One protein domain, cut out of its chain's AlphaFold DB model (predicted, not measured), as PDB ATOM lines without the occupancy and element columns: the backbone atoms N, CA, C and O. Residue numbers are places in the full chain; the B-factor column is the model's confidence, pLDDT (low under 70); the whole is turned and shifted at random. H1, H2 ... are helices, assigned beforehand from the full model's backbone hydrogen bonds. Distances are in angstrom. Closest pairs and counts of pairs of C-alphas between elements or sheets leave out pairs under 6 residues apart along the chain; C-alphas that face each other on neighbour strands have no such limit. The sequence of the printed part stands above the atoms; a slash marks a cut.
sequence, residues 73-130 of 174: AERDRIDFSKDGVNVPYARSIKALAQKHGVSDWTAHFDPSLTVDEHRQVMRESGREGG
ATOM      1  N   ALA A  73      20.123  26.577 -54.067       87.38
ATOM      2  CA  ALA A  73      18.860  25.856 -53.906       87.38
ATOM      3  C   ALA A  73      18.995  24.547 -53.106       87.38
ATOM      4  O   ALA A  73      18.055  24.151 -52.421       87.38
ATOM      5  N   GLU A  74      20.136  23.856 -53.189       88.06
ATOM      6  CA  GLU A  74      20.407  22.676 -52.354       88.06
ATOM      7  C   GLU A  74      20.718  23.085 -50.914       88.06
ATOM      8  O   GLU A  74      20.262  22.429 -49.982       88.06
ATOM      9  N   ARG A  75      21.453  24.187 -50.724       88.38
ATOM     10  CA  ARG A  75      21.769  24.720 -49.396       88.38
ATOM     11  C   ARG A  75      20.501  25.105 -48.635       88.38
ATOM     12  O   ARG A  75      20.392  24.779 -47.462       88.38
ATOM     13  N   ASP A  76      19.529  25.706 -49.314       89.56
ATOM     14  CA  ASP A  76      18.254  26.107 -48.708       89.56
ATOM     15  C   ASP A  76      17.374  24.917 -48.283       89.56
ATOM     16  O   ASP A  76      16.483  25.067 -47.449       89.56
ATOM     17  N   ARG A  77      17.606  23.722 -48.845       87.31
ATOM     18  CA  ARG A  77      16.862  22.496 -48.507       87.31
ATOM     19  C   ARG A  77      17.477  21.712 -47.351       87.31
ATOM     20  O   ARG A  77      16.823  20.817 -46.822       87.31
ATOM     21  N   ILE A  78      18.720  22.014 -46.985       88.19
ATOM     22  CA  ILE A  78      19.459  21.298 -45.948       88.19
ATOM     23  C   ILE A  78      19.360  22.073 -44.641       88.19
ATOM     24  O   ILE A  78      19.683  23.257 -44.559       88.19
ATOM     25  N   ASP A  79      18.956  21.376 -43.586       87.06
ATOM     26  CA  ASP A  79      18.918  21.939 -42.245       87.06
ATOM     27  C   ASP A  79      20.295  21.836 -41.567       87.06
ATOM     28  O   ASP A  79      20.609  20.845 -40.907       87.06
ATOM     29  N   PHE A  80      21.116  22.880 -41.730       87.88
ATOM     30  CA  PHE A  80      22.432  23.010 -41.084       87.88
ATOM     31  C   PHE A  80      22.363  23.341 -39.587       87.88
ATOM     32  O   PHE A  80      23.403  23.455 -38.945       87.88
ATOM     33  N   SER A  81      21.170  23.536 -39.016       85.44
ATOM     34  CA  SER A  81      21.034  23.773 -37.573       85.44
ATOM     35  C   SER A  81      21.115  22.483 -36.750       85.44
ATOM     36  O   SER A  81      21.256  22.536 -35.527       85.44
ATOM     37  N   LYS A  82      21.035  21.322 -37.411       83.00
ATOM     38  CA  LYS A  82      21.113  20.004 -36.782       83.00
ATOM     39  C   LYS A  82      22.547  19.619 -36.437       83.00
ATOM     40  O   LYS A  82      23.485  19.914 -37.175       83.00
ATOM     41  N   ASP A  83      22.691  18.912 -35.320       79.88
ATOM     42  CA  ASP A  83      23.987  18.435 -34.850       79.88
ATOM     43  C   ASP A  83      24.631  17.485 -35.871       79.88
ATOM     44  O   ASP A  83      23.948  16.682 -36.504       79.88
ATOM     45  N   GLY A  84      25.941  17.625 -36.076       75.06
ATOM     46  CA  GLY A  84      26.693  16.858 -37.078       75.06
ATOM     47  C   GLY A  84      26.522  17.307 -38.538       75.06
ATOM     48  O   GLY A  84      27.318  16.900 -39.386       75.06
ATOM     49  N   VAL A  85      25.571  18.195 -38.855       86.06
ATOM     50  CA  VAL A  85      25.346  18.670 -40.229       86.06
ATOM     51  C   VAL A  85      26.208  19.888 -40.532       86.06
ATOM     52  O   VAL A  85      25.996  20.978 -40.012       86.06
ATOM     53  N   ASN A  86      27.169  19.731 -41.440       86.94
ATOM     54  CA  ASN A  86      28.008  20.830 -41.913       86.94
ATOM     55  C   ASN A  86      28.172  20.811 -43.441       86.94
ATOM     56  O   ASN A  86      27.823  19.848 -44.125       86.94
ATOM     57  N   VAL A  87      28.689  21.913 -43.992       86.44
ATOM     58  CA  VAL A  87      28.870  22.072 -45.444       86.44
ATOM     59  C   VAL A  87      29.789  20.993 -46.038       86.44
ATOM     60  O   VAL A  87      29.387  20.401 -47.038       86.44
ATOM     61  N   PRO A  88      30.974  20.682 -45.466       85.38
ATOM     62  CA  PRO A  88      31.810  19.581 -45.955       85.38
ATOM     63  C   PRO A  88      31.066  18.245 -46.050       85.38
ATOM     64  O   PRO A  88      31.123  17.586 -47.083       85.38
ATOM     65  N   TYR A  89      30.309  17.891 -45.013       84.62
ATOM     66  CA  TYR A  89      29.518  16.666 -44.952       84.62
ATOM     67  C   TYR A  89      28.460  16.597 -46.067       84.62
ATOM     68  O   TYR A  89      28.403  15.624 -46.821       84.62
ATOM     69  N   ALA A  90      27.687  17.668 -46.258       87.62
ATOM     70  CA  ALA A  90      26.704  17.749 -47.338       87.62
ATOM     71  C   ALA A  90      27.346  17.676 -48.740       87.62
ATOM     72  O   ALA A  90      26.785  17.067 -49.652       87.62
ATOM     73  N   ARG A  91      28.545  18.249 -48.923       88.56
ATOM     74  CA  ARG A  91      29.299  18.157 -50.187       88.56
ATOM     75  C   ARG A  91      29.772  16.734 -50.491       88.56
ATOM     76  O   ARG A  91      29.789  16.361 -51.665       88.56
ATOM     77  N   SER A  92      30.137  15.959 -49.469       87.00
ATOM     78  CA  SER A  92      30.495  14.542 -49.623       87.00
ATOM     79  C   SER A  92      29.289  13.704 -50.050       87.00
ATOM     80  O   SER A  92      29.376  12.906 -50.979       87.00
ATOM     81  N   ILE A  93      28.120  13.941 -49.449       86.69
ATOM     82  CA  ILE A  93      26.886  13.232 -49.821       86.69
ATOM     83  C   ILE A  93      26.456  13.575 -51.250       86.69
ATOM     84  O   ILE A  93      26.087  12.684 -52.015       86.69
ATOM     85  N   LYS A  94      26.579  14.843 -51.660       90.25
ATOM     86  CA  LYS A  94      26.338  15.236 -53.054       90.25
ATOM     87  C   LYS A  94      27.282  14.528 -54.032       90.25
ATOM     88  O   LYS A  94      26.857  14.147 -55.121       90.25
ATOM     89  N   ALA A  95      28.548  14.340 -53.664       86.62
ATOM     90  CA  ALA A  95      29.492  13.602 -54.496       86.62
ATOM     91  C   ALA A  95      29.085  12.127 -54.642       86.62
ATOM     92  O   ALA A  95      29.101  11.601 -55.756       86.62
ATOM     93  N   LEU A  96      28.654  11.485 -53.550       86.50
ATOM     94  CA  LEU A  96      28.118  10.117 -53.573       86.50
ATOM     95  C   LEU A  96      26.890  10.015 -54.485       86.50
ATOM     96  O   LEU A  96      26.789   9.098 -55.299       86.50
ATOM     97  N   ALA A  97      25.983  10.986 -54.396       86.69
ATOM     98  CA  ALA A  97      24.815  11.049 -55.258       86.69
ATOM     99  C   ALA A  97      25.181  11.197 -56.740       86.69
ATOM    100  O   ALA A  97      24.659  10.457 -57.571       86.69
ATOM    101  N   GLN A  98      26.116  12.094 -57.076       86.12
ATOM    102  CA  GLN A  98      26.590  12.270 -58.450       86.12
ATOM    103  C   GLN A  98      27.219  10.979 -58.992       86.12
ATOM    104  O   GLN A  98      26.884  10.558 -60.098       86.12
ATOM    105  N   LYS A  99      28.062  10.318 -58.191       84.31
ATOM    106  CA  LYS A  99      28.695   9.039 -58.539       84.31
ATOM    107  C   LYS A  99      27.676   7.935 -58.837       84.31
ATOM    108  O   LYS A  99      27.895   7.126 -59.735       84.31
ATOM    109  N   HIS A 100      26.566   7.896 -58.101       85.25
ATOM    110  CA  HIS A 100      25.510   6.895 -58.278       85.25
ATOM    111  C   HIS A 100      24.358   7.343 -59.195       85.25
ATOM    112  O   HIS A 100      23.397   6.596 -59.355       85.25
ATOM    113  N   GLY A 101      24.441   8.524 -59.818       83.94
ATOM    114  CA  GLY A 101      23.415   9.025 -60.742       83.94
ATOM    115  C   GLY A 101      22.116   9.489 -60.069       83.94
ATOM    116  O   GLY A 101      21.072   9.533 -60.714       83.94
ATOM    117  N   VAL A 102      22.155   9.841 -58.779       86.75
ATOM    118  CA  VAL A 102      20.987  10.312 -58.020       86.75
ATOM    119  C   VAL A 102      20.824  11.820 -58.200       86.75
ATOM    120  O   VAL A 102      21.592  12.617 -57.661       86.75
ATOM    121  N   SER A 103      19.805  12.227 -58.957       81.44
ATOM    122  CA  SER A 103      19.560  13.636 -59.293       81.44
ATOM    123  C   SER A 103      18.892  14.453 -58.177       81.44
ATOM    124  O   SER A 103      19.239  15.620 -58.015       81.44
ATOM    125  N   ASP A 104      17.973  13.874 -57.392       87.00
ATOM    126  CA  ASP A 104      17.351  14.547 -56.230       87.00
ATOM    127  C   ASP A 104      17.865  13.974 -54.905       87.00
ATOM    128  O   ASP A 104      17.154  13.351 -54.122       87.00
ATOM    129  N   TRP A 105      19.156  14.160 -54.663       88.00
ATOM    130  CA  TRP A 105      19.822  13.614 -53.483       88.00
ATOM    131  C   TRP A 105      19.370  14.262 -52.171       88.00
ATOM    132  O   TRP A 105      19.423  13.620 -51.125       88.00
ATOM    133  N   THR A 106      18.886  15.510 -52.213       89.88
ATOM    134  CA  THR A 106      18.390  16.214 -51.019       89.88
ATOM    135  C   THR A 106      17.172  15.531 -50.400       89.88
ATOM    136  O   THR A 106      16.978  15.627 -49.193       89.88
ATOM    137  N   ALA A 107      16.392  14.783 -51.190       88.06
ATOM    138  CA  ALA A 107      15.280  13.972 -50.692       88.06
ATOM    139  C   ALA A 107      15.736  12.747 -49.876       88.06
ATOM    140  O   ALA A 107      14.966  12.220 -49.077       88.06
ATOM    141  N   HIS A 108      16.984  12.312 -50.066       85.38
ATOM    142  CA  HIS A 108      17.605  11.181 -49.371       85.38
ATOM    143  C   HIS A 108      18.603  11.625 -48.291       85.38
ATOM    144  O   HIS A 108      19.347  10.798 -47.770       85.38
ATOM    145  N   PHE A 109      18.655  12.923 -47.982       85.56
ATOM    146  CA  PHE A 109      19.549  13.466 -46.972       85.56
ATOM    147  C   PHE A 109      18.961  13.259 -45.575       85.56
ATOM    148  O   PHE A 109      17.986  13.917 -45.200       85.56
ATOM    149  N   ASP A 110      19.575  12.371 -44.797       86.81
ATOM    150  CA  ASP A 110      19.206  12.127 -43.406       86.81
ATOM    151  C   ASP A 110      20.356  12.530 -42.471       86.81
ATOM    152  O   ASP A 110      21.345  11.814 -42.356       86.81
ATOM    153  N   PRO A 111      20.231  13.638 -41.729       82.88
ATOM    154  CA  PRO A 111      21.297  14.146 -40.869       82.88
ATOM    155  C   PRO A 111      21.673  13.219 -39.701       82.88
ATOM    156  O   PRO A 111      22.658  13.484 -39.022       82.88
ATOM    157  N   SER A 112      20.892  12.167 -39.434       84.69
ATOM    158  CA  SER A 112      21.230  11.143 -38.441       84.69
ATOM    159  C   SER A 112      22.184  10.065 -38.963       84.69
ATOM    160  O   SER A 112      22.748   9.326 -38.160       84.69
ATOM    161  N   LEU A 113      22.381   9.985 -40.281       85.56
ATOM    162  CA  LEU A 113      23.259   9.007 -40.915       85.56
ATOM    163  C   LEU A 113      24.681   9.549 -41.078       85.56
ATOM    164  O   LEU A 113      24.919  10.727 -41.322       85.56
ATOM    165  N   THR A 114      25.664   8.671 -41.031       81.88
ATOM    166  CA  THR A 114      27.048   8.957 -41.416       81.88
ATOM    167  C   THR A 114      27.193   9.065 -42.941       81.88
ATOM    168  O   THR A 114      26.272   8.763 -43.707       81.88
ATOM    169  N   VAL A 115      28.364   9.508 -43.418       78.75
ATOM    170  CA  VAL A 115      28.683   9.505 -44.862       78.75
ATOM    171  C   VAL A 115      28.655   8.078 -45.415       78.75
ATOM    172  O   VAL A 115      28.137   7.848 -46.507       78.75
ATOM    173  N   ASP A 116      29.156   7.113 -44.641       77.88
ATOM    174  CA  ASP A 116      29.191   5.708 -45.039       77.88
ATOM    175  C   ASP A 116      27.790   5.097 -45.133       77.88
ATOM    176  O   ASP A 116      27.506   4.349 -46.068       77.88
ATOM    177  N   GLU A 117      26.880   5.463 -44.230       83.25
ATOM    178  CA  GLU A 117      25.476   5.041 -44.311       83.25
ATOM    179  C   GLU A 117      24.764   5.686 -45.512       83.25
ATOM    180  O   GLU A 117      24.049   5.002 -46.250       83.25
ATOM    181  N   HIS A 118      25.035   6.964 -45.805       85.25
ATOM    182  CA  HIS A 118      24.531   7.607 -47.025       85.25
ATOM    183  C   HIS A 118      25.056   6.963 -48.308       85.25
ATOM    184  O   HIS A 118      24.352   6.984 -49.318       85.25
ATOM    185  N   ARG A 119      26.258   6.371 -48.303       82.25
ATOM    186  CA  ARG A 119      26.778   5.638 -49.469       82.25
ATOM    187  C   ARG A 119      25.827   4.513 -49.861       82.25
ATOM    188  O   ARG A 119      25.516   4.358 -51.042       82.25
ATOM    189  N   GLN A 120      25.337   3.749 -48.885       84.19
ATOM    190  CA  GLN A 120      24.382   2.681 -49.161       84.19
ATOM    191  C   GLN A 120      23.066   3.239 -49.714       84.19
ATOM    192  O   GLN A 120      22.608   2.756 -50.751       84.19
ATOM    193  N   VAL A 121      22.526   4.292 -49.092       85.88
ATOM    194  CA  VAL A 121      21.286   4.950 -49.534       85.88
ATOM    195  C   VAL A 121      21.410   5.453 -50.975       85.88
ATOM    196  O   VAL A 121      20.578   5.128 -51.815       85.88
ATOM    197  N   MET A 122      22.482   6.180 -51.311       86.38
ATOM    198  CA  MET A 122      22.678   6.728 -52.659       86.38
ATOM    199  C   MET A 122      22.891   5.634 -53.708       86.38
ATOM    200  O   MET A 122      22.388   5.740 -54.827       86.38
ATOM    201  N   ARG A 123      23.595   4.554 -53.352       83.44
ATOM    202  CA  ARG A 123      23.780   3.396 -54.236       83.44
ATOM    203  C   ARG A 123      22.459   2.687 -54.536       83.44
ATOM    204  O   ARG A 123      22.266   2.226 -55.659       83.44
ATOM    205  N   GLU A 124      21.584   2.553 -53.544       84.25
ATOM    206  CA  GLU A 124      20.262   1.938 -53.702       84.25
ATOM    207  C   GLU A 124      19.334   2.843 -54.521       84.25
ATOM    208  O   GLU A 124      18.828   2.405 -55.557       84.25
ATOM    209  N   SER A 125      19.238   4.131 -54.177       83.25
ATOM    210  CA  SER A 125      18.438   5.116 -54.916       83.25
ATOM    211  C   SER A 125      18.847   5.240 -56.388       83.25
ATOM    212  O   SER A 125      17.987   5.353 -57.262       83.25
ATOM    213  N   GLY A 126      20.147   5.179 -56.695       76.31
ATOM    214  CA  GLY A 126      20.643   5.217 -58.075       76.31
ATOM    215  C   GLY A 126      20.216   4.002 -58.906       76.31
ATOM    216  O   GLY A 126      19.913   4.126 -60.092       76.31
ATOM    217  N   ARG A 127      20.124   2.820 -58.276       74.81
ATOM    218  CA  ARG A 127      19.666   1.578 -58.924       74.81
ATOM    219  C   ARG A 127      18.157   1.566 -59.155       74.81
ATOM    220  O   ARG A 127      17.710   1.082 -60.191       74.81
ATOM    221  N   GLU A 128      17.384   2.088 -58.207       64.81
ATOM    222  CA  GLU A 128      15.916   2.131 -58.276       64.81
ATOM    223  C   GLU A 128      15.398   3.257 -59.186       64.81
ATOM    224  O   GLU A 128      14.377   3.094 -59.853       64.81
ATOM    225  N   GLY A 129      16.123   4.376 -59.269       54.59
ATOM    226  CA  GLY A 129      15.755   5.554 -60.059       54.59
ATOM    227  C   GLY A 129      15.990   5.448 -61.570       54.59
ATOM    228  O   GLY A 129      15.647   6.379 -62.298       54.59
ATOM    229  N   GLY A 130      16.570   4.349 -62.070       43.78
ATOM    230  CA  GLY A 130      16.793   4.135 -63.508       43.78
ATOM    231  C   GLY A 130      17.766   5.123 -64.169       43.78
ATOM    232  O   GLY A 130      17.767   5.253 -65.394       43.78
TER     233      GLY A 130
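Overview. This is residues 73 to 130 of the 174 residues of an uncharacterized protein of Halobaculum gomorrense (UniProt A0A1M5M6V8). Residues 73 to 86, a stretch with no named element, lead into two helices, H1 and H3, which lie side by side and run the same way. Between them the backbone turns back through the short H2. The 58 printed residues, all helix by class, with no named strand, are compact: radius of gyration of the C-alphas 10.7 A, spans 33 by 23 by 15 A.

Arrangement. H1, residues 87 to 99, touches H3, residues 115 to 128, closest at C-alphas Ala 97 and Met 122, 5.5 A, at a shallow tilt of 32 degrees. H2, residues 105 to 108, only just touches each, with 3 pairs of C-alphas within 8 A: H1 through residues 93 to 97 alone, closest Ala 97 and Trp 105, 5.9 A; H3 through residues 121 to 122 alone, closest His 108 and Val 121, 7.2 A. Every O i to N i+4 pair in H1 is within hydrogen-bond range, 9 of 10 in H3; H2 is too short for one.

Along the chain. H1 begins at C-alpha 87 (28.870, 22.072, -45.444) and spans 18.5 A, H2 5.3 A; H3 spans 19.9 A, ending at C-alpha 128 (15.916, 2.131, -58.276).

Size, cuts and confidence. The farthest C-alphas, Asp 83 and Gly 130, are 32.8 A apart. The printed part has no cut; H1 to H2 is a tight link, H2 to H3 a short one. Residues 128 to 130 have pLDDT under 70.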